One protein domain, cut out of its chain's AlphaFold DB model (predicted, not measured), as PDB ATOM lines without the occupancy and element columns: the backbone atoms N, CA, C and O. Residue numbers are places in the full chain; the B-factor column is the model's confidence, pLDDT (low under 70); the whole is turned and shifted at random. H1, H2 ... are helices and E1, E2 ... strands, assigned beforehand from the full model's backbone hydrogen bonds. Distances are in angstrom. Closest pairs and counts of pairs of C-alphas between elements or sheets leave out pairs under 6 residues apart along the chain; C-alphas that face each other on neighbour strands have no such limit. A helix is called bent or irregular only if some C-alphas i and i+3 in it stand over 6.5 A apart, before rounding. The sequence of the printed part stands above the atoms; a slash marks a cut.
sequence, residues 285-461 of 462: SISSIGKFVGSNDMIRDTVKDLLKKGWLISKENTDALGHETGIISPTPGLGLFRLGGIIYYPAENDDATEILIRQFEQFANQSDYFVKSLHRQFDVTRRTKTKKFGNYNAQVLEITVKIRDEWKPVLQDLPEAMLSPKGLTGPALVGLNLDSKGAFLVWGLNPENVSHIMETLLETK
ATOM      1  N   SER A 285     134.916 150.556  76.394       56.50
ATOM      2  CA  SER A 285     133.630 151.236  76.238       56.50
ATOM      3  C   SER A 285     132.706 151.042  77.435       56.50
ATOM      4  O   SER A 285     132.456 149.938  77.899       56.50
ATOM      5  N   ILE A 286     132.081 152.138  77.857       54.59
ATOM      6  CA  ILE A 286     131.067 152.193  78.924       54.59
ATOM      7  C   ILE A 286     129.756 151.514  78.496       54.59
ATOM      8  O   ILE A 286     128.946 151.131  79.336       54.59
ATOM      9  N   SER A 287     129.535 151.342  77.188       54.62
ATOM     10  CA  SER A 287     128.310 150.745  76.637       54.62
ATOM     11  C   SER A 287     128.105 149.272  77.005       54.62
ATOM     12  O   SER A 287     127.015 148.755  76.788       54.62
ATOM     13  N   SER A 288     129.134 148.602  77.531       54.84
ATOM     14  CA  SER A 288     129.110 147.196  77.960       54.84
ATOM     15  C   SER A 288     129.159 147.013  79.482       54.84
ATOM     16  O   SER A 288     129.381 145.904  79.955       54.84
ATOM     17  N   ILE A 289     128.982 148.085  80.256       61.88
ATOM     18  CA  ILE A 289     128.872 148.010  81.718       61.88
ATOM     19  C   ILE A 289     127.516 147.395  82.092       61.88
ATOM     20  O   ILE A 289     126.519 147.623  81.404       61.88
ATOM     21  N   GLY A 290     127.466 146.648  83.199       61.97
ATOM     22  CA  GLY A 290     126.238 146.042  83.711       61.97
ATOM     23  C   GLY A 290     125.064 147.031  83.761       61.97
ATOM     24  O   GLY A 290     125.208 148.182  84.181       61.97
ATOM     25  N   LYS A 291     123.886 146.577  83.315       66.31
ATOM     26  CA  LYS A 291     122.652 147.369  83.173       66.31
ATOM     27  C   LYS A 291     122.353 148.260  84.386       66.31
ATOM     28  O   LYS A 291     121.981 149.420  84.209       66.31
ATOM     29  N   PHE A 292     122.508 147.736  85.601       65.88
ATOM     30  CA  PHE A 292     122.231 148.487  86.826       65.88
ATOM     31  C   PHE A 292     123.361 149.454  87.167       65.88
ATOM     32  O   PHE A 292     123.094 150.599  87.523       65.88
ATOM     33  N   VAL A 293     124.614 149.055  86.973       68.56
ATOM     34  CA  VAL A 293     125.788 149.919  87.174       68.56
ATOM     35  C   VAL A 293     125.699 151.175  86.285       68.56
ATOM     36  O   VAL A 293     125.981 152.280  86.742       68.56
ATOM     37  N   GLY A 294     125.197 151.044  85.051       65.50
ATOM     38  CA  GLY A 294     124.955 152.174  84.142       65.50
ATOM     39  C   GLY A 294     123.796 153.111  84.528       65.50
ATOM     40  O   GLY A 294     123.711 154.221  83.991       65.50
ATOM     41  N   SER A 295     122.916 152.690  85.446       71.12
ATOM     42  CA  SER A 295     121.720 153.439  85.869       71.12
ATOM     43  C   SER A 295     121.979 154.473  86.972       71.12
ATOM     44  O   SER A 295     121.139 155.337  87.212       71.12
ATOM     45  N   ASN A 296     123.149 154.426  87.616       78.88
ATOM     46  CA  ASN A 296     123.559 155.381  88.638       78.88
ATOM     47  C   ASN A 296     124.685 156.279  88.106       78.88
ATOM     48  O   ASN A 296     125.766 155.792  87.780       78.88
ATOM     49  N   ASP A 297     124.441 157.590  88.035       81.00
ATOM     50  CA  ASP A 297     125.373 158.541  87.412       81.00
ATOM     51  C   ASP A 297     126.753 158.561  88.087       81.00
ATOM     52  O   ASP A 297     127.762 158.519  87.389       81.00
ATOM     53  N   MET A 298     126.797 158.531  89.425       81.31
ATOM     54  CA  MET A 298     128.050 158.527  90.192       81.31
ATOM     55  C   MET A 298     128.886 157.291  89.861       81.31
ATOM     56  O   MET A 298     130.060 157.404  89.529       81.31
ATOM     57  N   ILE A 299     128.268 156.108  89.919       80.50
ATOM     58  CA  ILE A 299     128.959 154.843  89.655       80.50
ATOM     59  C   ILE A 299     129.431 154.795  88.201       80.50
ATOM     60  O   ILE A 299     130.574 154.432  87.929       80.50
ATOM     61  N   ARG A 300     128.571 155.202  87.264       80.50
ATOM     62  CA  ARG A 300     128.915 155.261  85.844       80.50
ATOM     63  C   ARG A 300     130.131 156.151  85.613       80.50
ATOM     64  O   ARG A 300     131.012 155.746  84.861       80.50
ATOM     65  N   ASP A 301     130.184 157.322  86.240       84.06
ATOM     66  CA  ASP A 301     131.292 158.268  86.097       84.06
ATOM     67  C   ASP A 301     132.588 157.747  86.731       84.06
ATOM     68  O   ASP A 301     133.633 157.816  86.085       84.06
ATOM     69  N   THR A 302     132.516 157.077  87.888       83.88
ATOM     70  CA  THR A 302     133.658 156.337  88.450       83.88
ATOM     71  C   THR A 302     134.190 155.291  87.476       83.88
ATOM     72  O   THR A 302     135.398 155.223  87.253       83.88
ATOM     73  N   VAL A 303     133.316 154.498  86.843       83.00
ATOM     74  CA  VAL A 303     133.765 153.522  85.841       83.00
ATOM     75  C   VAL A 303     134.391 154.233  84.644       83.00
ATOM     76  O   VAL A 303     135.464 153.823  84.211       83.00
ATOM     77  N   LYS A 304     133.807 155.332  84.136       82.25
ATOM     78  CA  LYS A 304     134.424 156.105  83.039       82.25
ATOM     79  C   LYS A 304     135.851 156.527  83.379       82.25
ATOM     80  O   LYS A 304     136.728 156.440  82.524       82.25
ATOM     81  N   ASP A 305     136.075 156.996  84.599       85.31
ATOM     82  CA  ASP A 305     137.384 157.481  85.025       85.31
ATOM     83  C   ASP A 305     138.383 156.346  85.249       85.31
ATOM     84  O   ASP A 305     139.543 156.490  84.863       85.31
ATOM     85  N   LEU A 306     137.943 155.186  85.746       85.12
ATOM     86  CA  LEU A 306     138.771 153.977  85.757       85.12
ATOM     87  C   LEU A 306     139.216 153.606  84.334       85.12
ATOM     88  O   LEU A 306     140.409 153.403  84.104       85.12
ATOM     89  N   LEU A 307     138.299 153.598  83.361       82.62
ATOM     90  CA  LEU A 307     138.637 153.287  81.967       82.62
ATOM     91  C   LEU A 307     139.605 154.312  81.360       82.62
ATOM     92  O   LEU A 307     140.550 153.937  80.670       82.62
ATOM     93  N   LYS A 308     139.445 155.609  81.665       82.19
ATOM     94  CA  LYS A 308     140.427 156.642  81.275       82.19
ATOM     95  C   LYS A 308     141.801 156.410  81.904       82.19
ATOM     96  O   LYS A 308     142.808 156.682  81.258       82.19
ATOM     97  N   LYS A 309     141.847 155.913  83.146       80.88
ATOM     98  CA  LYS A 309     143.081 155.518  83.846       80.88
ATOM     99  C   LYS A 309     143.655 154.185  83.319       80.88
ATOM    100  O   LYS A 309     144.664 153.724  83.839       80.88
ATOM    101  N   GLY A 310     143.055 153.588  82.283       75.06
ATOM    102  CA  GLY A 310     143.546 152.390  81.597       75.06
ATOM    103  C   GLY A 310     142.975 151.072  82.120       75.06
ATOM    104  O   GLY A 310     143.405 150.012  81.669       75.06
ATOM    105  N   TRP A 311     142.025 151.111  83.059       83.12
ATOM    106  CA  TRP A 311     141.300 149.905  83.454       83.12
ATOM    107  C   TRP A 311     140.464 149.383  82.290       83.12
ATOM    108  O   TRP A 311     140.023 150.144  81.430       83.12
ATOM    109  N   LEU A 312     140.225 148.078  82.288       74.69
ATOM    110  CA  LEU A 312     139.509 147.388  81.221       74.69
ATOM    111  C   LEU A 312     138.277 146.675  81.787       74.69
ATOM    112  O   LEU A 312     138.339 146.152  82.900       74.69
ATOM    113  N   ILE A 313     137.171 146.615  81.038       72.56
ATOM    114  CA  ILE A 313     135.998 145.812  81.429       72.56
ATOM    115  C   ILE A 313     136.226 144.356  81.025       72.56
ATOM    116  O   ILE A 313     136.462 144.076  79.850       72.56
ATOM    117  N   SER A 314     136.101 143.433  81.982       68.25
ATOM    118  CA  SER A 314     136.118 141.988  81.740       68.25
ATOM    119  C   SER A 314     134.714 141.505  81.387       68.25
ATOM    120  O   SER A 314     133.815 141.518  82.232       68.25
ATOM    121  N   LYS A 315     134.528 141.064  80.141       60.56
ATOM    122  CA  LYS A 315     133.261 140.498  79.663       60.56
ATOM    123  C   LYS A 315     132.889 139.217  80.421       60.56
ATOM    124  O   LYS A 315     131.764 139.125  80.890       60.56
ATOM    125  N   GLU A 316     133.841 138.304  80.633       54.78
ATOM    126  CA  GLU A 316     133.617 137.030  81.342       54.78
ATOM    127  C   GLU A 316     133.186 137.202  82.814       54.78
ATOM    128  O   GLU A 316     132.416 136.404  83.345       54.78
ATOM    129  N   ASN A 317     133.649 138.261  83.488       60.59
ATOM    130  CA  ASN A 317     133.331 138.505  84.902       60.59
ATOM    131  C   ASN A 317     132.175 139.494  85.107       60.59
ATOM    132  O   ASN A 317     131.724 139.687  86.238       60.59
ATOM    133  N   THR A 318     131.672 140.091  84.026       65.12
ATOM    134  CA  THR A 318     130.462 140.919  84.033       65.12
ATOM    135  C   THR A 318     129.253 139.999  83.947       65.12
ATOM    136  O   THR A 318     129.157 139.177  83.040       65.12
ATOM    137  N   ASP A 319     128.338 140.089  84.910       63.06
ATOM    138  CA  ASP A 319     127.182 139.197  84.905       63.06
ATOM    139  C   ASP A 319     126.208 139.564  83.762       63.06
ATOM    140  O   ASP A 319     126.010 140.739  83.441       63.06
ATOM    141  N   ALA A 320     125.578 138.551  83.157       54.69
ATOM    142  CA  ALA A 320     124.687 138.709  82.005       54.69
ATOM    143  C   ALA A 320     123.383 139.487  82.301       54.69
ATOM    144  O   ALA A 320     122.789 140.081  81.400       54.69
ATOM    145  N   LEU A 321     122.925 139.485  83.555       58.12
ATOM    146  CA  LEU A 321     121.802 140.268  84.086       58.12
ATOM    147  C   LEU A 321     122.209 141.720  84.425       58.12
ATOM    148  O   LEU A 321     121.345 142.598  84.496       58.12
ATOM    149  N   GLY A 322     123.509 141.993  84.574       61.62
ATOM    150  CA  GLY A 322     124.103 143.326  84.641       61.62
ATOM    151  C   GLY A 322     124.128 143.987  86.023       61.62
ATOM    152  O   GLY A 322     124.124 145.221  86.090       61.62
ATOM    153  N   HIS A 323     124.130 143.213  87.109       66.94
ATOM    154  CA  HIS A 323     124.341 143.706  88.479       66.94
ATOM    155  C   HIS A 323     125.830 143.897  88.785       66.94
ATOM    156  O   HIS A 323     126.202 144.847  89.473       66.94
ATOM    157  N   GLU A 324     126.678 143.022  88.244       75.12
ATOM    158  CA  GLU A 324     128.130 143.030  88.407       75.12
ATOM    159  C   GLU A 324     128.854 143.371  87.102       75.12
ATOM    160  O   GLU A 324     128.509 142.881  86.030       75.12
ATOM    161  N   THR A 325     129.899 144.191  87.202       75.44
ATOM    162  CA  THR A 325     130.860 144.484  86.134       75.44
ATOM    163  C   THR A 325     132.259 144.110  86.602       75.44
ATOM    164  O   THR A 325     132.793 144.723  87.529       75.44
ATOM    165  N   GLY A 326     132.859 143.114  85.951       76.19
ATOM    166  CA  GLY A 326     134.251 142.742  86.185       76.19
ATOM    167  C   GLY A 326     135.196 143.771  85.572       76.19
ATOM    168  O   GLY A 326     134.962 144.245  84.459       76.19
ATOM    169  N   ILE A 327     136.275 144.111  86.273       78.19
ATOM    170  CA  ILE A 327     137.277 145.080  85.814       78.19
ATOM    171  C   ILE A 327     138.702 144.572  86.031       78.19
ATOM    172  O   ILE A 327     138.981 143.831  86.972       78.19
ATOM    173  N   ILE A 328     139.608 144.980  85.146       73.75
ATOM    174  CA  ILE A 328     141.011 144.558  85.136       73.75
ATOM    175  C   ILE A 328     141.907 145.789  85.240       73.75
ATOM    176  O   ILE A 328     141.762 146.743  84.470       73.75
ATOM    177  N   SER A 329     142.837 145.755  86.196       75.44
ATOM    178  CA  SER A 329     143.800 146.832  86.452       75.44
ATOM    179  C   SER A 329     144.776 147.035  85.279       75.44
ATOM    180  O   SER A 329     145.253 146.041  84.728       75.44
ATOM    181  N   PRO A 330     145.137 148.279  84.901       65.81
ATOM    182  CA  PRO A 330     146.066 148.577  83.801       65.81
ATOM    183  C   PRO A 330     147.493 148.071  84.029       65.81
ATOM    184  O   PRO A 330     148.184 147.738  83.066       65.81
ATOM    185  N   THR A 331     147.954 148.023  85.281       58.69
ATOM    186  CA  THR A 331     149.377 147.835  85.587       58.69
ATOM    187  C   THR A 331     149.675 146.376  85.950       58.69
ATOM    188  O   THR A 331     149.078 145.862  86.897       58.69
ATOM    189  N   PRO A 332     150.652 145.719  85.296       50.00
ATOM    190  CA  PRO A 332     151.153 144.399  85.702       50.00
ATOM    191  C   PRO A 332     151.806 144.368  87.097       50.00
ATOM    192  O   PRO A 332     152.028 143.298  87.643       50.00
ATOM    193  N   GLY A 333     152.140 145.537  87.659       44.78
ATOM    194  CA  GLY A 333     152.875 145.698  88.920       44.78
ATOM    195  C   GLY A 333     152.027 145.700  90.198       44.78
ATOM    196  O   GLY A 333     152.589 145.829  91.277       44.78
ATOM    197  N   LEU A 334     150.702 145.553  90.100       42.06
ATOM    198  CA  LEU A 334     149.792 145.465  91.254       42.06
ATOM    199  C   LEU A 334     149.472 143.996  91.594       42.06
ATOM    200  O   LEU A 334     148.331 143.637  91.859       42.06
ATOM    201  N   GLY A 335     150.482 143.125  91.569       44.53
ATOM    202  CA  GLY A 335     150.389 141.731  92.018       44.53
ATOM    203  C   GLY A 335     149.777 140.728  91.029       44.53
ATOM    204  O   GLY A 335     149.235 141.077  89.986       44.53
ATOM    205  N   LEU A 336     149.863 139.446  91.407       46.03
ATOM    206  CA  LEU A 336     149.429 138.245  90.664       46.03
ATOM    207  C   LEU A 336     147.945 138.202  90.256       46.03
ATOM    208  O   LEU A 336     147.536 137.256  89.587       46.03
ATOM    209  N   PHE A 337     147.138 139.170  90.693       60.19
ATOM    210  CA  PHE A 337     145.696 139.159  90.496       60.19
ATOM    211  C   PHE A 337     145.192 140.564  90.151       60.19
ATOM    212  O   PHE A 337     144.891 141.377  91.030       60.19
ATOM    213  N   ARG A 338     145.081 140.862  88.854       64.44
ATOM    214  CA  ARG A 338     144.615 142.172  88.354       64.44
ATOM    215  C   ARG A 338     143.093 142.304  88.329       64.44
ATOM    216  O   ARG A 338     142.582 143.390  88.052       64.44
ATOM    217  N   LEU A 339     142.386 141.208  88.601       68.38
ATOM    218  CA  LEU A 339     140.934 141.129  88.577       68.38
ATOM    219  C   LEU A 339     140.309 141.775  89.821       68.38
ATOM    220  O   LEU A 339     140.696 141.514  90.967       68.38
ATOM    221  N   GLY A 340     139.292 142.586  89.567       75.50
ATOM    222  CA  GLY A 340     138.322 143.026  90.554       75.50
ATOM    223  C   GLY A 340     136.936 143.124  89.937       75.50
ATOM    224  O   GLY A 340     136.720 142.793  88.769       75.50
ATOM    225  N   GLY A 341     135.991 143.611  90.723       81.38
ATOM    226  CA  GLY A 341     134.630 143.797  90.261       81.38
ATOM    227  C   GLY A 341     133.903 144.886  91.019       81.38
ATOM    228  O   GLY A 341     134.227 145.240  92.156       81.38
ATOM    229  N   ILE A 342     132.919 145.440  90.326       84.62
ATOM    230  CA  ILE A 342     132.054 146.505  90.795       84.62
ATOM    231  C   ILE A 342     130.612 146.023  90.673       84.62
ATOM    232  O   ILE A 342     130.201 145.554  89.613       84.62
ATOM    233  N   ILE A 343     129.836 146.161  91.741       83.94
ATOM    234  CA  ILE A 343     128.469 145.648  91.819       83.94
ATOM    235  C   ILE A 343     127.550 146.743  92.336       83.94
ATOM    236  O   ILE A 343     127.870 147.417  93.316       83.94
ATOM    237  N   TYR A 344     126.386 146.898  91.711       83.62
ATOM    238  CA  TYR A 344     125.356 147.813  92.189       83.62
ATOM    239  C   TYR A 344     123.999 147.126  92.295       83.62
ATOM    240  O   TYR A 344     123.480 146.589  91.318       83.62
ATOM    241  N   TYR A 345     123.411 147.218  93.486       83.56
ATOM    242  CA  TYR A 345     122.062 146.757  93.777       83.56
ATOM    243  C   TYR A 345     121.161 147.958  94.082       83.56
ATOM    244  O   TYR A 345     121.334 148.585  95.135       83.56
ATOM    245  N   PRO A 346     120.208 148.305  93.198       79.81
ATOM    246  CA  PRO A 346     119.250 149.368  93.475       79.81
ATOM    247  C   PRO A 346     118.305 148.964  94.617       79.81
ATOM    248  O   PRO A 346     117.924 147.801  94.744       79.81
ATOM    249  N   ALA A 347     117.905 149.929  95.446       78.75
ATOM    250  CA  ALA A 347     116.857 149.718  96.441       78.75
ATOM    251  C   ALA A 347     115.483 149.929  95.788       78.75
ATOM    252  O   ALA A 347     115.084 151.065  95.546       78.75
ATOM    253  N   GLU A 348     114.772 148.841  95.473       64.44
ATOM    254  CA  GLU A 348     113.406 148.927  94.930       64.44
ATOM    255  C   GLU A 348     112.324 148.869  96.023       64.44
ATOM    256  O   GLU A 348     111.294 149.514  95.862       64.44
ATOM    257  N   ASN A 349     112.554 148.154  97.140       60.25
ATOM    258  CA  ASN A 349     111.608 148.025  98.270       60.25
ATOM    259  C   ASN A 349     112.259 147.757  99.653       60.25
ATOM    260  O   ASN A 349     111.578 147.907 100.667       60.25
ATOM    261  N   ASP A 350     113.540 147.374  99.706       59.44
ATOM    262  CA  ASP A 350     114.281 147.069 100.944       59.44
ATOM    263  C   ASP A 350     115.102 148.289 101.419       59.44
ATOM    264  O   ASP A 350     115.496 149.141 100.614       59.44
ATOM    265  N   ASP A 351     115.423 148.361 102.717       78.00
ATOM    266  CA  ASP A 351     116.428 149.300 103.237       78.00
ATOM    267  C   ASP A 351     117.793 148.947 102.619       78.00
ATOM    268  O   ASP A 351     118.250 147.803 102.691       78.00
ATOM    269  N   ALA A 352     118.478 149.920 102.015       78.81
ATOM    270  CA  ALA A 352     119.805 149.719 101.431       78.81
ATOM    271  C   ALA A 352     120.829 149.153 102.425       78.81
ATOM    272  O   ALA A 352     121.790 148.499 102.022       78.81
ATOM    273  N   THR A 353     120.604 149.361 103.723       83.75
ATOM    274  CA  THR A 353     121.371 148.741 104.804       83.75
ATOM    275  C   THR A 353     121.217 147.220 104.814       83.75
ATOM    276  O   THR A 353     122.209 146.506 104.945       83.75
ATOM    277  N   GLU A 354     119.996 146.717 104.651       83.38
ATOM    278  CA  GLU A 354     119.695 145.285 104.636       83.38
ATOM    279  C   GLU A 354     120.230 144.625 103.362       83.38
ATOM    280  O   GLU A 354     120.882 143.579 103.434       83.38
ATOM    281  N   ILE A 355     120.056 145.284 102.208       82.69
ATOM    282  CA  ILE A 355     120.661 144.851 100.939       82.69
ATOM    283  C   ILE A 355     122.182 144.757 101.093       82.69
ATOM    284  O   ILE A 355     122.773 143.743 100.724       82.69
ATOM    285  N   LEU A 356     122.812 145.795 101.654       87.44
ATOM    286  CA  LEU A 356     124.254 145.831 101.866       87.44
ATOM    287  C   LEU A 356     124.719 144.664 102.737       87.44
ATOM    288  O   LEU A 356     125.636 143.963 102.327       87.44
ATOM    289  N   ILE A 357     124.105 144.447 103.906       86.38
ATOM    290  CA  ILE A 357     124.494 143.362 104.822       86.38
ATOM    291  C   ILE A 357     124.396 142.010 104.111       86.38
ATOM    292  O   ILE A 357     125.380 141.276 104.058       86.38
ATOM    293  N   ARG A 358     123.243 141.718 103.497       84.31
ATOM    294  CA  ARG A 358     122.990 140.438 102.825       84.31
ATOM    295  C   ARG A 358     124.006 140.163 101.716       84.31
ATOM    296  O   ARG A 358     124.580 139.079 101.655       84.31
ATOM    297  N   GLN A 359     124.232 141.144 100.844       83.69
ATOM    298  CA  GLN A 359     125.149 140.992  99.712       83.69
ATOM    299  C   GLN A 359     126.607 140.923 100.172       83.69
ATOM    300  O   GLN A 359     127.383 140.118  99.664       83.69
ATOM    301  N   PHE A 360     126.980 141.727 101.165       87.25
ATOM    302  CA  PHE A 360     128.329 141.725 101.709       87.25
ATOM    303  C   PHE A 360     128.670 140.384 102.368       87.25
ATOM    304  O   PHE A 360     129.739 139.838 102.105       87.25
ATOM    305  N   GLU A 361     127.764 139.816 103.168       84.81
ATOM    306  CA  GLU A 361     127.945 138.495 103.780       84.81
ATOM    307  C   GLU A 361     128.056 137.386 102.728       84.81
ATOM    308  O   GLU A 361     128.930 136.526 102.831       84.81
ATOM    309  N   GLN A 362     127.230 137.428 101.678       79.69
ATOM    310  CA  GLN A 362     127.308 136.467 100.579       79.69
ATOM    311  C   GLN A 362     128.683 136.494  99.891       79.69
ATOM    312  O   GLN A 362     129.312 135.446  99.740       79.69
ATOM    313  N   PHE A 363     129.176 137.678  99.515       74.75
ATOM    314  CA  PHE A 363     130.489 137.820  98.874       74.75
ATOM    315  C   PHE A 363     131.646 137.503  99.828       74.75
ATOM    316  O   PHE A 363     132.631 136.881  99.423       74.75
ATOM    317  N   ALA A 364     131.528 137.855 101.112       76.00
ATOM    318  CA  ALA A 364     132.508 137.478 102.125       76.00
ATOM    319  C   ALA A 364     132.610 135.947 102.262       76.00
ATOM    320  O   ALA A 364     133.718 135.409 102.236       76.00
ATOM    321  N   ASN A 365     131.480 135.236 102.292       67.75
ATOM    322  CA  ASN A 365     131.449 133.772 102.343       67.75
ATOM    323  C   ASN A 365     132.011 133.128 101.062       67.75
ATOM    324  O   ASN A 365     132.708 132.119 101.127       67.75
ATOM    325  N   GLN A 366     131.776 133.712  99.884       62.94
ATOM    326  CA  GLN A 366     132.412 133.238  98.646       62.94
ATOM    327  C   GLN A 366     133.936 133.430  98.687       62.94
ATOM    328  O   GLN A 366     134.696 132.536  98.310       62.94
ATOM    329  N   SER A 367     134.404 134.555  99.236       63.78
ATOM    330  CA  SER A 367     135.837 134.791  99.433       63.78
ATOM    331  C   SER A 367     136.473 133.832 100.458       63.78
ATOM    332  O   SER A 367     137.674 133.558 100.382       63.78
ATOM    333  N   ASP A 368     135.701 133.256 101.396       60.75
ATOM    334  CA  ASP A 368     136.160 132.171 102.288       60.75
ATOM    335  C   ASP A 368     136.640 130.955 101.519       60.75
ATOM    336  O   ASP A 368     137.698 130.407 101.835       60.75
ATOM    337  N   TYR A 369     135.912 130.572 100.478       54.44
ATOM    338  CA  TYR A 369     136.300 129.444  99.651       54.44
ATOM    339  C   TYR A 369     137.613 129.713  98.902       54.44
ATOM    340  O   TYR A 369     138.546 128.913  98.972       54.44
ATOM    341  N   PHE A 370     137.725 130.876  98.253       52.78
ATOM    342  CA  PHE A 370     138.929 131.249  97.507       52.78
ATOM    343  C   PHE A 370     140.179 131.246  98.394       52.78
ATOM    344  O   PHE A 370     141.185 130.628  98.072       52.78
ATOM    345  N   VAL A 371     140.127 131.854  99.572       56.97
ATOM    346  CA  VAL A 371     141.295 131.885 100.466       56.97
ATOM    347  C   VAL A 371     141.612 130.525 101.078       56.97
ATOM    348  O   VAL A 371     142.785 130.256 101.319       56.97
ATOM    349  N   LYS A 372     140.620 129.650 101.305       57.62
ATOM    350  CA  LYS A 372     140.905 128.262 101.701       57.62
ATOM    351  C   LYS A 372     141.812 127.569 100.690       57.62
ATOM    352  O   LYS A 372     142.729 126.867 101.105       57.62
ATOM    353  N   SER A 373     141.626 127.847  99.400       50.31
ATOM    354  CA  SER A 373     142.518 127.346  98.349       50.31
ATOM    355  C   SER A 373     143.921 127.979  98.380       50.31
ATOM    356  O   SER A 373     144.891 127.339  97.989       50.31
ATOM    357  N   LEU A 374     144.054 129.198  98.923       54.00
ATOM    358  CA  LEU A 374     145.318 129.937  99.040       54.00
ATOM    359  C   LEU A 374     146.102 129.665 100.334       54.00
ATOM    360  O   LEU A 374     147.269 130.049 100.438       54.00
ATOM    361  N   HIS A 375     145.490 129.033 101.339       60.59
ATOM    362  CA  HIS A 375     146.094 128.869 102.666       60.59
ATOM    363  C   HIS A 375     147.365 128.015 102.683       60.59
ATOM    364  O   HIS A 375     148.135 128.082 103.642       60.59
ATOM    365  N   ARG A 376     147.613 127.221 101.636       60.84
ATOM    366  CA  ARG A 376     148.851 126.444 101.501       60.84
ATOM    367  C   ARG A 376     150.062 127.347 101.250       60.84
ATOM    368  O   ARG A 376     151.155 127.041 101.723       60.84
ATOM    369  N   GLN A 377     149.867 128.443 100.524       60.59
ATOM    370  CA  GLN A 377     150.917 129.370 100.101       60.59
ATOM    371  C   GLN A 377     150.955 130.642 100.948       60.59
ATOM    372  O   GLN A 377     152.015 131.250 101.122       60.59
ATOM    373  N   PHE A 378     149.799 131.039 101.480       66.75
ATOM    374  CA  PHE A 378     149.616 132.309 102.158       66.75
ATOM    375  C   PHE A 378     148.995 132.134 103.546       66.75
ATOM    376  O   PHE A 378     147.968 131.480 103.732       66.75
ATOM    377  N   ASP A 379     149.565 132.822 104.526       74.44
ATOM    378  CA  ASP A 379     148.881 133.129 105.771       74.44
ATOM    379  C   ASP A 379     147.925 134.292 105.511       74.44
ATOM    380  O   ASP A 379     148.341 135.430 105.278       74.44
ATOM    381  N   VAL A 380     146.627 133.992 105.532       75.12
ATOM    382  CA  VAL A 380     145.576 134.985 105.314       75.12
ATOM    383  C   VAL A 380     144.808 135.187 106.610       75.12
ATOM    384  O   VAL A 380     144.188 134.259 107.123       75.12
ATOM    385  N   THR A 381     144.829 136.408 107.138       83.25
ATOM    386  CA  THR A 381     143.990 136.804 108.279       83.25
ATOM    387  C   THR A 381     142.937 137.797 107.828       83.25
ATOM    388  O   THR A 381     143.157 138.558 106.885       83.25
ATOM    389  N   ARG A 382     141.772 137.778 108.483       81.88
ATOM    390  CA  ARG A 382     140.635 138.603 108.078       81.88
ATOM    391  C   ARG A 382     140.003 139.323 109.232       81.88
ATOM    392  O   ARG A 382     139.919 138.806 110.345       81.88
ATOM    393  N   ARG A 383     139.486 140.501 108.917       88.00
ATOM    394  CA  ARG A 383     138.695 141.280 109.845       88.00
ATOM    395  C   ARG A 383     137.638 142.068 109.097       88.00
ATOM    396  O   ARG A 383     137.955 142.930 108.284       88.00
ATOM    397  N   THR A 384     136.383 141.831 109.449       89.56
ATOM    398  CA  THR A 384     135.296 142.716 109.045       89.56
ATOM    399  C   THR A 384     135.263 143.924 109.972       89.56
ATOM    400  O   THR A 384     135.377 143.795 111.195       89.56
ATOM    401  N   LYS A 385     135.134 145.118 109.399       92.38
ATOM    402  CA  LYS A 385     134.973 146.365 110.146       92.38
ATOM    403  C   LYS A 385     133.991 147.291 109.452       92.38
ATOM    404  O   LYS A 385     133.893 147.311 108.229       92.38
ATOM    405  N   THR A 386     133.326 148.116 110.247       90.88
ATOM    406  CA  THR A 386     132.518 149.224 109.740       90.88
ATOM    407  C   THR A 386     133.387 150.474 109.682       90.88
ATOM    408  O   THR A 386     134.078 150.802 110.649       90.88
ATOM    409  N   LYS A 387     133.381 151.171 108.547       89.88
ATOM    410  CA  LYS A 387     134.132 152.416 108.341       89.88
ATOM    411  C   LYS A 387     133.265 153.413 107.579       89.88
ATOM    412  O   LYS A 387     132.379 153.021 106.832       89.88
ATOM    413  N   LYS A 388     133.523 154.706 107.751       84.69
ATOM    414  CA  LYS A 388     132.907 155.749 106.928       84.69
ATOM    415  C   LYS A 388     133.847 156.118 105.776       84.69
ATOM    416  O   LYS A 388     135.025 156.377 106.027       84.69
ATOM    417  N   PHE A 389     133.340 156.141 104.545       80.50
ATOM    418  CA  PHE A 389     134.060 156.624 103.359       80.50
ATOM    419  C   PHE A 389     133.328 157.842 102.795       80.50
ATOM    420  O   PHE A 389     132.240 157.727 102.226       80.50
ATOM    421  N   GLY A 390     133.900 159.031 103.010       77.56
ATOM    422  CA  GLY A 390     133.215 160.293 102.735       77.56
ATOM    423  C   GLY A 390     131.887 160.378 103.496       77.56
ATOM    424  O   GLY A 390     131.857 160.332 104.729       77.56
ATOM    425  N   ASN A 391     130.779 160.454 102.754       81.00
ATOM    426  CA  ASN A 391     129.427 160.523 103.317       81.00
ATOM    427  C   ASN A 391     128.764 159.154 103.533       81.00
ATOM    428  O   ASN A 391     127.710 159.108 104.157       81.00
ATOM    429  N   TYR A 392     129.371 158.057 103.075       84.88
ATOM    430  CA  TYR A 392     128.744 156.737 103.102       84.88
ATOM    431  C   TYR A 392     129.217 155.887 104.274       84.88
ATOM    432  O   TYR A 392     130.410 155.842 104.600       84.88
ATOM    433  N   ASN A 393     128.273 155.166 104.877       87.62
ATOM    434  CA  ASN A 393     128.585 154.075 105.790       87.62
ATOM    435  C   ASN A 393     129.013 152.858 104.970       87.62
ATOM    436  O   ASN A 393     128.348 152.503 103.998       87.62
ATOM    437  N   ALA A 394     130.112 152.224 105.367       90.75
ATOM    438  CA  ALA A 394     130.671 151.092 104.653       90.75
ATOM    439  C   ALA A 394     130.959 149.907 105.566       90.75
ATOM    440  O   ALA A 394     131.426 150.072 106.698       90.75
ATOM    441  N   GLN A 395     130.763 148.713 105.022       93.19
ATOM    442  CA  GLN A 395     131.350 147.486 105.538       93.19
ATOM    443  C   GLN A 395     132.617 147.169 104.751       93.19
ATOM    444  O   GLN A 395     132.659 147.321 103.532       93.19
ATOM    445  N   VAL A 396     133.667 146.767 105.459       92.00
ATOM    446  CA  VAL A 396     134.977 146.474 104.880       92.00
ATOM    447  C   VAL A 396     135.442 145.121 105.373       92.00
ATOM    448  O   VAL A 396     135.564 144.918 106.581       92.00
ATOM    449  N   LEU A 397     135.749 144.227 104.439       89.81
ATOM    450  CA  LEU A 397     136.465 142.993 104.705       89.81
ATOM    451  C   LEU A 397     137.934 143.302 104.467       89.81
ATOM    452  O   LEU A 397     138.382 143.409 103.328       89.81
ATOM    453  N   GLU A 398     138.671 143.510 105.546       89.31
ATOM    454  CA  GLU A 398     140.112 143.681 105.482       89.31
ATOM    455  C   GLU A 398     140.776 142.311 105.527       89.31
ATOM    456  O   GLU A 398     140.469 141.491 106.400       89.31
ATOM    457  N   ILE A 399     141.688 142.074 104.591       83.75
ATOM    458  CA  ILE A 399     142.540 140.893 104.574       83.75
ATOM    459  C   ILE A 399     143.979 141.320 104.819       83.75
ATOM    460  O   ILE A 399     144.409 142.387 104.386       83.75
ATOM    461  N   THR A 400     144.727 140.479 105.520       83.88
ATOM    462  CA  THR A 400     146.187 140.521 105.503       83.88
ATOM    463  C   THR A 400     146.677 139.243 104.870       83.88
ATOM    464  O   THR A 400     146.378 138.169 105.386       83.88
ATOM    465  N   VAL A 401     147.405 139.370 103.767       76.81
ATOM    466  CA  VAL A 401     147.984 138.256 103.018       76.81
ATOM    467  C   VAL A 401     149.487 138.290 103.215       76.81
ATOM    468  O   VAL A 401     150.153 139.265 102.865       76.81
ATOM    469  N   LYS A 402     150.028 137.219 103.782       78.19
ATOM    470  CA  LYS A 402     151.463 137.031 103.958       78.19
ATOM    471  C   LYS A 402     151.868 135.742 103.271       78.19
ATOM    472  O   LYS A 402     151.290 134.698 103.536       78.19
ATOM    473  N   ILE A 403     152.879 135.798 102.417       72.50
ATOM    474  CA  ILE A 403     153.445 134.583 101.838       72.50
ATOM    475  C   ILE A 403     154.248 133.802 102.887       72.50
ATOM    476  O   ILE A 403     154.998 134.384 103.680       72.50
ATOM    477  N   ARG A 404     154.094 132.477 102.898       71.31
ATOM    478  CA  ARG A 404     154.890 131.604 103.768       71.31
ATOM    479  C   ARG A 404     156.326 131.484 103.266       71.31
ATOM    480  O   ARG A 404     156.583 131.577 102.067       71.31
ATOM    481  N   ASP A 405     157.269 131.305 104.187       67.94
ATOM    482  CA  ASP A 405     158.704 131.399 103.892       67.94
ATOM    483  C   ASP A 405     159.162 130.382 102.839       67.94
ATOM    484  O   ASP A 405     159.972 130.716 101.977       67.94
ATOM    485  N   GLU A 406     158.585 129.180 102.846       60.00
ATOM    486  CA  GLU A 406     158.850 128.118 101.874       60.00
ATOM    487  C   GLU A 406     158.428 128.468 100.437       60.00
ATOM    488  O   GLU A 406     158.952 127.887  99.490       60.00
ATOM    489  N   TRP A 407     157.536 129.447 100.262       57.97
ATOM    490  CA  TRP A 407     157.055 129.906  98.957       57.97
ATOM    491  C   TRP A 407     157.681 131.233  98.511       57.97
ATOM    492  O   TRP A 407     157.576 131.594  97.341       57.97
ATOM    493  N   LYS A 408     158.376 131.958  99.399       58.34
ATOM    494  CA  LYS A 408     159.044 133.233  99.069       58.34
ATOM    495  C   LYS A 408     160.003 133.162  97.870       58.34
ATOM    496  O   LYS A 408     159.973 134.093  97.069       58.34
ATOM    497  N   PRO A 409     160.823 132.104  97.695       50.03
ATOM    498  CA  PRO A 409     161.740 132.013  96.556       50.03
ATOM    499  C   PRO A 409     161.038 131.910  95.195       50.03
ATOM    500  O   PRO A 409     161.640 132.274  94.192       50.03
ATOM    501  N   VAL A 410     159.784 131.438  95.196       46.56
ATOM    502  CA  VAL A 410     158.929 131.144  94.031       46.56
ATOM    503  C   VAL A 410     158.092 132.365  93.614       46.56
ATOM    504  O   VAL A 410     157.428 132.344  92.591       46.56
ATOM    505  N   LEU A 411     158.044 133.444  94.400       50.97
ATOM    506  CA  LEU A 411     157.069 134.525  94.191       50.97
ATOM    507  C   LEU A 411     157.716 135.917  94.317       50.97
ATOM    508  O   LEU A 411     157.200 136.786  95.014       50.97
ATOM    509  N   GLN A 412     158.857 136.128  93.647       45.72
ATOM    510  CA  GLN A 412     159.682 137.347  93.773       45.72
ATOM    511  C   GLN A 412     159.031 138.642  93.237       45.72
ATOM    512  O   GLN A 412     159.434 139.719  93.663       45.72
ATOM    513  N   ASP A 413     157.998 138.547  92.390       46.78
ATOM    514  CA  ASP A 413     157.230 139.693  91.853       46.78
ATOM    515  C   ASP A 413     155.968 140.034  92.669       46.78
ATOM    516  O   ASP A 413     155.109 140.808  92.238       46.78
ATOM    517  N   LEU A 414     155.804 139.447  93.858       52.31
ATOM    518  CA  LEU A 414     154.773 139.917  94.775       52.31
ATOM    519  C   LEU A 414     155.082 141.349  95.230       52.31
ATOM    520  O   LEU A 414     156.258 141.681  95.398       52.31
ATOM    521  N   PRO A 415     154.055 142.180  95.511       55.62
ATOM    522  CA  PRO A 415     154.272 143.475  96.143       55.62
ATOM    523  C   PRO A 415     155.226 143.307  97.328       55.62
ATOM    524  O   PRO A 415     155.021 142.405  98.146       55.62
ATOM    525  N   GLU A 416     156.256 144.151  97.447       66.06
ATOM    526  CA  GLU A 416     157.268 144.027  98.515       66.06
ATOM    527  C   GLU A 416     156.620 143.900  99.908       66.06
ATOM    528  O   GLU A 416     157.113 143.197 100.793       66.06
ATOM    529  N   ALA A 417     155.446 144.517 100.083       65.12
ATOM    530  CA  ALA A 417     154.604 144.397 101.265       65.12
ATOM    531  C   ALA A 417     154.156 142.951 101.575       65.12
ATOM    532  O   ALA A 417     154.197 142.553 102.741       65.12
ATOM    533  N   MET A 418     153.784 142.146 100.573       64.88
ATOM    534  CA  MET A 418     153.420 140.729 100.735       64.88
ATOM    535  C   MET A 418     154.620 139.857 101.122       64.88
ATOM    536  O   MET A 418     154.454 138.908 101.891       64.88
ATOM    537  N   LEU A 419     155.817 140.187 100.622       66.50
ATOM    538  CA  LEU A 419     157.079 139.509 100.958       66.50
ATOM    539  C   LEU A 419     157.591 139.890 102.357       66.50
ATOM    540  O   LEU A 419     158.390 139.166 102.965       66.50
ATOM    541  N   SER A 420     157.113 141.020 102.884       73.50
ATOM    542  CA  SER A 420     157.487 141.518 104.197       73.50
ATOM    543  C   SER A 420     156.971 140.613 105.330       73.50
ATOM    544  O   SER A 420     155.936 139.954 105.205       73.50
ATOM    545  N   PRO A 421     157.618 140.629 106.511       72.31
ATOM    546  CA  PRO A 421     157.133 139.901 107.687       72.31
ATOM    547  C   PRO A 421     155.717 140.296 108.132       72.31
ATOM    548  O   PRO A 421     155.079 139.529 108.853       72.31
ATOM    549  N   LYS A 422     155.250 141.488 107.733       77.25
ATOM    550  CA  LYS A 422     153.944 142.048 108.098       77.25
ATOM    551  C   LYS A 422     152.819 141.612 107.152       77.25
ATOM    552  O   LYS A 422     151.665 141.651 107.566       77.25
ATOM    553  N   GLY A 423     153.152 141.168 105.938       76.44
ATOM    554  CA  GLY A 423     152.182 140.902 104.876       76.44
ATOM    555  C   GLY A 423     151.558 142.178 104.298       76.44
ATOM    556  O   GLY A 423     151.755 143.284 104.807       76.44
ATOM    557  N   LEU A 424     150.798 142.018 103.216       78.12
ATOM    558  CA  LEU A 424     149.989 143.085 102.633       78.12
ATOM    559  C   LEU A 424     148.631 143.114 103.326       78.12
ATOM    560  O   LEU A 424     147.876 142.146 103.234       78.12
ATOM    561  N   THR A 425     148.311 144.229 103.976       85.31
ATOM    562  CA  THR A 425     147.001 144.461 104.591       85.31
ATOM    563  C   THR A 425     146.201 145.465 103.776       85.31
ATOM    564  O   THR A 425     146.689 146.558 103.495       85.31
ATOM    565  N   GLY A 426     144.947 145.143 103.475       86.25
ATOM    566  CA  GLY A 426     144.016 146.102 102.888       86.25
ATOM    567  C   GLY A 426     142.621 145.520 102.636       86.25
ATOM    568  O   GLY A 426     142.335 144.387 103.030       86.25
ATOM    569  N   PRO A 427     141.724 146.293 102.005       87.25
ATOM    570  CA  PRO A 427     140.351 145.869 101.763       87.25
ATOM    571  C   PRO A 427     140.257 144.854 100.615       87.25
ATOM    572  O   PRO A 427     140.660 145.159  99.507       87.25
ATOM    573  N   ALA A 428     139.667 143.681 100.840       84.31
ATOM    574  CA  ALA A 428     139.319 142.729  99.772       84.31
ATOM    575  C   ALA A 428     137.895 142.929  99.235       84.31
ATOM    576  O   ALA A 428     137.599 142.623  98.083       84.31
ATOM    577  N   LEU A 429     137.010 143.443 100.091       88.56
ATOM    578  CA  LEU A 429     135.627 143.765  99.768       88.56
ATOM    579  C   LEU A 429     135.233 145.028 100.533       88.56
ATOM    580  O   LEU A 429     135.427 145.116 101.749       88.56
ATOM    581  N   VAL A 430     134.668 146.001  99.828       91.44
ATOM    582  CA  VAL A 430     134.073 147.206 100.405       91.44
ATOM    583  C   VAL A 430     132.646 147.306  99.910       91.44
ATOM    584  O   VAL A 430     132.414 147.382  98.711       91.44
ATOM    585  N   GLY A 431     131.688 147.325 100.829       91.75
ATOM    586  CA  GLY A 431     130.291 147.586 100.518       91.75
ATOM    587  C   GLY A 431     129.861 148.932 101.086       91.75
ATOM    588  O   GLY A 431     129.979 149.156 102.288       91.75
ATOM    589  N   LEU A 432     129.373 149.827 100.232       90.31
ATOM    590  CA  LEU A 432     128.865 151.150 100.572       90.31
ATOM    591  C   LEU A 432     127.341 151.146 100.610       90.31
ATOM    592  O   LEU A 432     126.680 150.690  99.676       90.31
ATOM    593  N   ASN A 433     126.796 151.739 101.665       88.56
ATOM    594  CA  ASN A 433     125.395 152.111 101.729       88.56
ATOM    595  C   ASN A 433     125.223 153.462 101.022       88.56
ATOM    596  O   ASN A 433     125.780 154.461 101.478       88.56
ATOM    597  N   LEU A 434     124.479 153.493  99.912       85.50
ATOM    598  CA  LEU A 434     124.150 154.721  99.179       85.50
ATOM    599  C   LEU A 434     122.799 155.309  99.626       85.50
ATOM    600  O   LEU A 434     122.107 155.967  98.842       85.50
ATOM    601  N   ASP A 435     122.428 155.059 100.883       80.00
ATOM    602  CA  ASP A 435     121.148 155.393 101.497       80.00
ATOM    603  C   ASP A 435     119.985 154.851 100.645       80.00
ATOM    604  O   ASP A 435     120.084 153.787 100.045       80.00
ATOM    605  N   SER A 436     118.892 155.604 100.501       70.81
ATOM    606  CA  SER A 436     117.724 155.250  99.666       70.81
ATOM    607  C   SER A 436     118.009 154.864  98.201       70.81
ATOM    608  O   SER A 436     117.093 154.447  97.501       70.81
ATOM    609  N   LYS A 437     119.246 155.011  97.705       76.06
ATOM    610  CA  LYS A 437     119.622 154.663  96.329       76.06
ATOM    611  C   LYS A 437     120.095 153.213  96.175       76.06
ATOM    612  O   LYS A 437     120.194 152.759  95.039       76.06
ATOM    613  N   GLY A 438     120.391 152.489  97.256       85.38
ATOM    614  CA  GLY A 438     120.820 151.084  97.202       85.38
ATOM    615  C   GLY A 438     122.226 150.824  97.743       85.38
ATOM    616  O   GLY A 438     122.794 151.645  98.461       85.38
ATOM    617  N   ALA A 439     122.787 149.663  97.406       88.00
ATOM    618  CA  ALA A 439     124.089 149.206  97.887       88.00
ATOM    619  C   ALA A 439     125.095 149.076  96.737       88.00
ATOM    620  O   ALA A 439     124.759 148.616  95.646       88.00
ATOM    621  N   PHE A 440     126.341 149.462  96.996       88.94
ATOM    622  CA  PHE A 440     127.432 149.394  96.028       88.94
ATOM    623  C   PHE A 440     128.595 148.595  96.595       88.94
ATOM    624  O   PHE A 440     129.095 148.941  97.661       88.94
ATOM    625  N   LEU A 441     129.023 147.538  95.913       88.88
ATOM    626  CA  LEU A 441     130.115 146.687  96.367       88.88
ATOM    627  C   LEU A 441     131.289 146.772  95.395       88.88
ATOM    628  O   LEU A 441     131.115 146.747  94.180       88.88
ATOM    629  N   VAL A 442     132.490 146.845  95.955       88.69
ATOM    630  CA  VAL A 442     133.763 146.771  95.243       88.69
ATOM    631  C   VAL A 442     134.541 145.607  95.822       88.69
ATOM    632  O   VAL A 442     134.775 145.567  97.032       88.69
ATOM    633  N   TRP A 443     134.957 144.677  94.974       85.69
ATOM    634  CA  TRP A 443     135.751 143.524  95.376       85.69
ATOM    635  C   TRP A 443     136.999 143.387  94.512       85.69
ATOM    636  O   TRP A 443     137.061 143.881  93.384       85.69
ATOM    637  N   GLY A 444     138.017 142.723  95.050       74.44
ATOM    638  CA  GLY A 444     139.251 142.451  94.328       74.44
ATOM    639  C   GLY A 444     140.067 141.360  94.998       74.44
ATOM    640  O   GLY A 444     140.029 141.192  96.215       74.44
ATOM    641  N   LEU A 445     140.815 140.620  94.182       66.88
ATOM    642  CA  LEU A 445     141.716 139.572  94.664       66.88
ATOM    643  C   LEU A 445     142.987 140.160  95.310       66.88
ATOM    644  O   LEU A 445     143.540 139.564  96.232       66.88
ATOM    645  N   ASN A 446     143.413 141.352  94.870       71.62
ATOM    646  CA  ASN A 446     144.435 142.170  95.529       71.62
ATOM    647  C   ASN A 446     143.783 143.374  96.249       71.62
ATOM    648  O   ASN A 446     143.066 144.147  95.600       71.62
ATOM    649  N   PRO A 447     144.076 143.600  97.546       78.38
ATOM    650  CA  PRO A 447     143.652 144.793  98.272       78.38
ATOM    651  C   PRO A 447     143.988 146.152  97.646       78.38
ATOM    652  O   PRO A 447     143.272 147.133  97.867       78.38
ATOM    653  N   GLU A 448     145.069 146.234  96.874       79.31
ATOM    654  CA  GLU A 448     145.466 147.468  96.189       79.31
ATOM    655  C   GLU A 448     144.470 147.842  95.084       79.31
ATOM    656  O   GLU A 448     144.127 149.015  94.943       79.31
ATOM    657  N   ASN A 449     143.913 146.855  94.368       78.31
ATOM    658  CA  ASN A 449     142.900 147.100  93.337       78.31
ATOM    659  C   ASN A 449     141.649 147.733  93.951       78.31
ATOM    660  O   ASN A 449     141.165 148.756  93.472       78.31
ATOM    661  N   VAL A 450     141.154 147.153  95.049       84.12
ATOM    662  CA  VAL A 450     139.986 147.674  95.774       84.12
ATOM    663  C   VAL A 450     140.266 149.079  96.295       84.12
ATOM    664  O   VAL A 450     139.414 149.956  96.175       84.12
ATOM    665  N   SER A 451     141.468 149.313  96.826       85.81
ATOM    666  CA  SER A 451     141.874 150.631  97.322       85.81
ATOM    667  C   SER A 451     141.855 151.681  96.208       85.81
ATOM    668  O   SER A 451     141.224 152.718  96.382       85.81
ATOM    669  N   HIS A 452     142.417 151.386  95.034       84.50
ATOM    670  CA  HIS A 452     142.421 152.310  93.895       84.50
ATOM    671  C   HIS A 452     141.035 152.585  93.299       84.50
ATOM    672  O   HIS A 452     140.732 153.722  92.915       84.50
ATOM    673  N   ILE A 453     140.174 151.566  93.224       84.62
ATOM    674  CA  ILE A 453     138.782 151.744  92.788       84.62
ATOM    675  C   ILE A 453     138.052 152.670  93.769       84.62
ATOM    676  O   ILE A 453     137.371 153.610  93.357       84.62
ATOM    677  N   MET A 454     138.242 152.437  95.069       86.94
ATOM    678  CA  MET A 454     137.655 153.252  96.129       86.94
ATOM    679  C   MET A 454     138.192 154.687  96.144       86.94
ATOM    680  O   MET A 454     137.410 155.611  96.340       86.94
ATOM    681  N   GLU A 455     139.487 154.902  95.909       85.62
ATOM    682  CA  GLU A 455     140.079 156.238  95.756       85.62
ATOM    683  C   GLU A 455     139.447 156.987  94.581       85.62
ATOM    684  O   GLU A 455     138.966 158.105  94.750       85.62
ATOM    685  N   THR A 456     139.337 156.337  93.419       83.38
ATOM    686  CA  THR A 456     138.748 156.946  92.215       83.38
ATOM    687  C   THR A 456     137.281 157.341  92.425       83.38
ATOM    688  O   THR A 456     136.853 158.392  91.950       83.38
ATOM    689  N   LEU A 457     136.514 156.541  93.175       79.94
ATOM    690  CA  LEU A 457     135.132 156.853  93.563       79.94
ATOM    691  C   LEU A 457     135.029 158.075  94.492       79.94
ATOM    692  O   LEU A 457     134.036 158.802  94.462       79.94
ATOM    693  N   LEU A 458     136.012 158.269  95.373       75.25
ATOM    694  CA  LEU A 458     136.013 159.366  96.343       75.25
ATOM    695  C   LEU A 458     136.529 160.676  95.737       75.25
ATOM    696  O   LEU A 458     136.043 161.731  96.132       75.25
ATOM    697  N   GLU A 459     137.439 160.610  94.762       70.38
ATOM    698  CA  GLU A 459     137.936 161.765  93.994       70.38
ATOM    699  C   GLU A 459     136.849 162.407  93.118       70.38
ATOM    700  O   GLU A 459     136.838 163.618  92.944       70.38
ATOM    701  N   THR A 460     135.889 161.630  92.603       57.53
ATOM    702  CA  THR A 460     134.823 162.123  91.702       57.53
ATOM    703  C   THR A 460     133.771 163.015  92.387       57.53
ATOM    704  O   THR A 460     132.777 163.393  91.766       57.53
ATOM    705  N   LYS A 461     133.942 163.315  93.680       50.38
ATOM    706  CA  LYS A 461     132.987 164.067  94.509       50.38
ATOM    707  C   LYS A 461     133.413 165.493  94.855       50.38
ATOM    708  O   LYS A 461     132.607 166.197  95.469       50.38
TER     709      LYS A 461
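What this domain is: This is residues 285 to 461 of the 462 residues of the protein "TrmB domain-containing protein" of Thorarchaeota archaeon (strain AB_25) (UniProt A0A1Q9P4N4). A twisted antiparallel sheet of seven strands is the core, with the long helix H2 along one face and H1 and H5 on the other, where the sheet curls round H5. The small helices H3 and H4 lie at one end of the long axis. The printed part has 177 residues, with five named helices and seven named strands in the order H1 E1 E2 E3 H2 E4 E5 H3 H4 E6 E7 H5, and its class is mixed. The sheet runs E1 E2 E3 E7 E6 E5 E4. The whole is compact, with a radius of gyration of the C-alphas of 16.2 A, and elongated, spanning 50 by 32 by 29 A.

Where its parts are: H1, residues 297 to 308, begins at C-alpha 297 (125.373, 158.541, 87.412) and is 16.4 A long. E1 is residues 312 to 314, E2 324 to 328, and E3 339 to 346, 23.7 A. H2, residues 352 to 374, measures 32.4 A from C-alpha 352 (119.805, 149.719, 101.431). E4, residues 378 to 389, 28.9 A, bends by 74 degrees at residue 386; E5, residues 392 to 403, is 33.2 A. H3 is residues 405 to 410, irregular, with C-alphas 406 and 409 7.2 A apart; H4 is 416 to 419. E6, residues 424 to 433, is 26.2 A, and E7, 438 to 444, 20.6 A. H5, residues 447 to 459, 18.4 A, ends at C-alpha 459 (137.936, 161.765, 93.994).

How they stand to each other: E1, E2 and E3 form a meander, each strand the antiparallel neighbour of the one before; N 314 and O 326 are 2.8 A apart, N 325 and O 342 2.8 A. E3 and E7 pair by N 343 and O 441, 2.8 A. The hairpin E6 and E7 has N 432 and O 440 at 2.7 A, E6 and E5 have N 428 and O 397 at 2.8 A, and the hairpin E4 and E5 has N 379 and O 402 at 2.7 A. H2 runs along the strands over E7 and E6, at a height over the sheet of 7.8 A; its closest C-alphas to E7 are Ala 352 and Gly 438, 4.6 A. H1, on the opposite face, has a height of 10.0 A. H5, on the same face as H1, touches it with residues 453 to 457 alone, closest C-alphas Thr 302 and Leu 457, 5.3 A, at a steep tilt of 60 degrees, opposite ways. H4 stands at the sheet's level, with a height of 1.0 A. H3 is only just not on the sheet, with 4 pairs of C-alphas within 10 A. O i to N i+4 pairs are within hydrogen-bond range throughout H1 and H5, in 18 of 19 in H2 and 0 of 2 in H3, where 2 of 3 O i to N i+3 pairs are; H4 is too short for an i+4 pair.

The domain as a whole: The two C-alphas farthest apart, of Asn 349 and Pro 409, are 52.7 A apart. The printed part has no cut and no long link. Its mean pLDDT is 73.4, and 65 residues are under 70, among them 365 to 378 and 405 to 419.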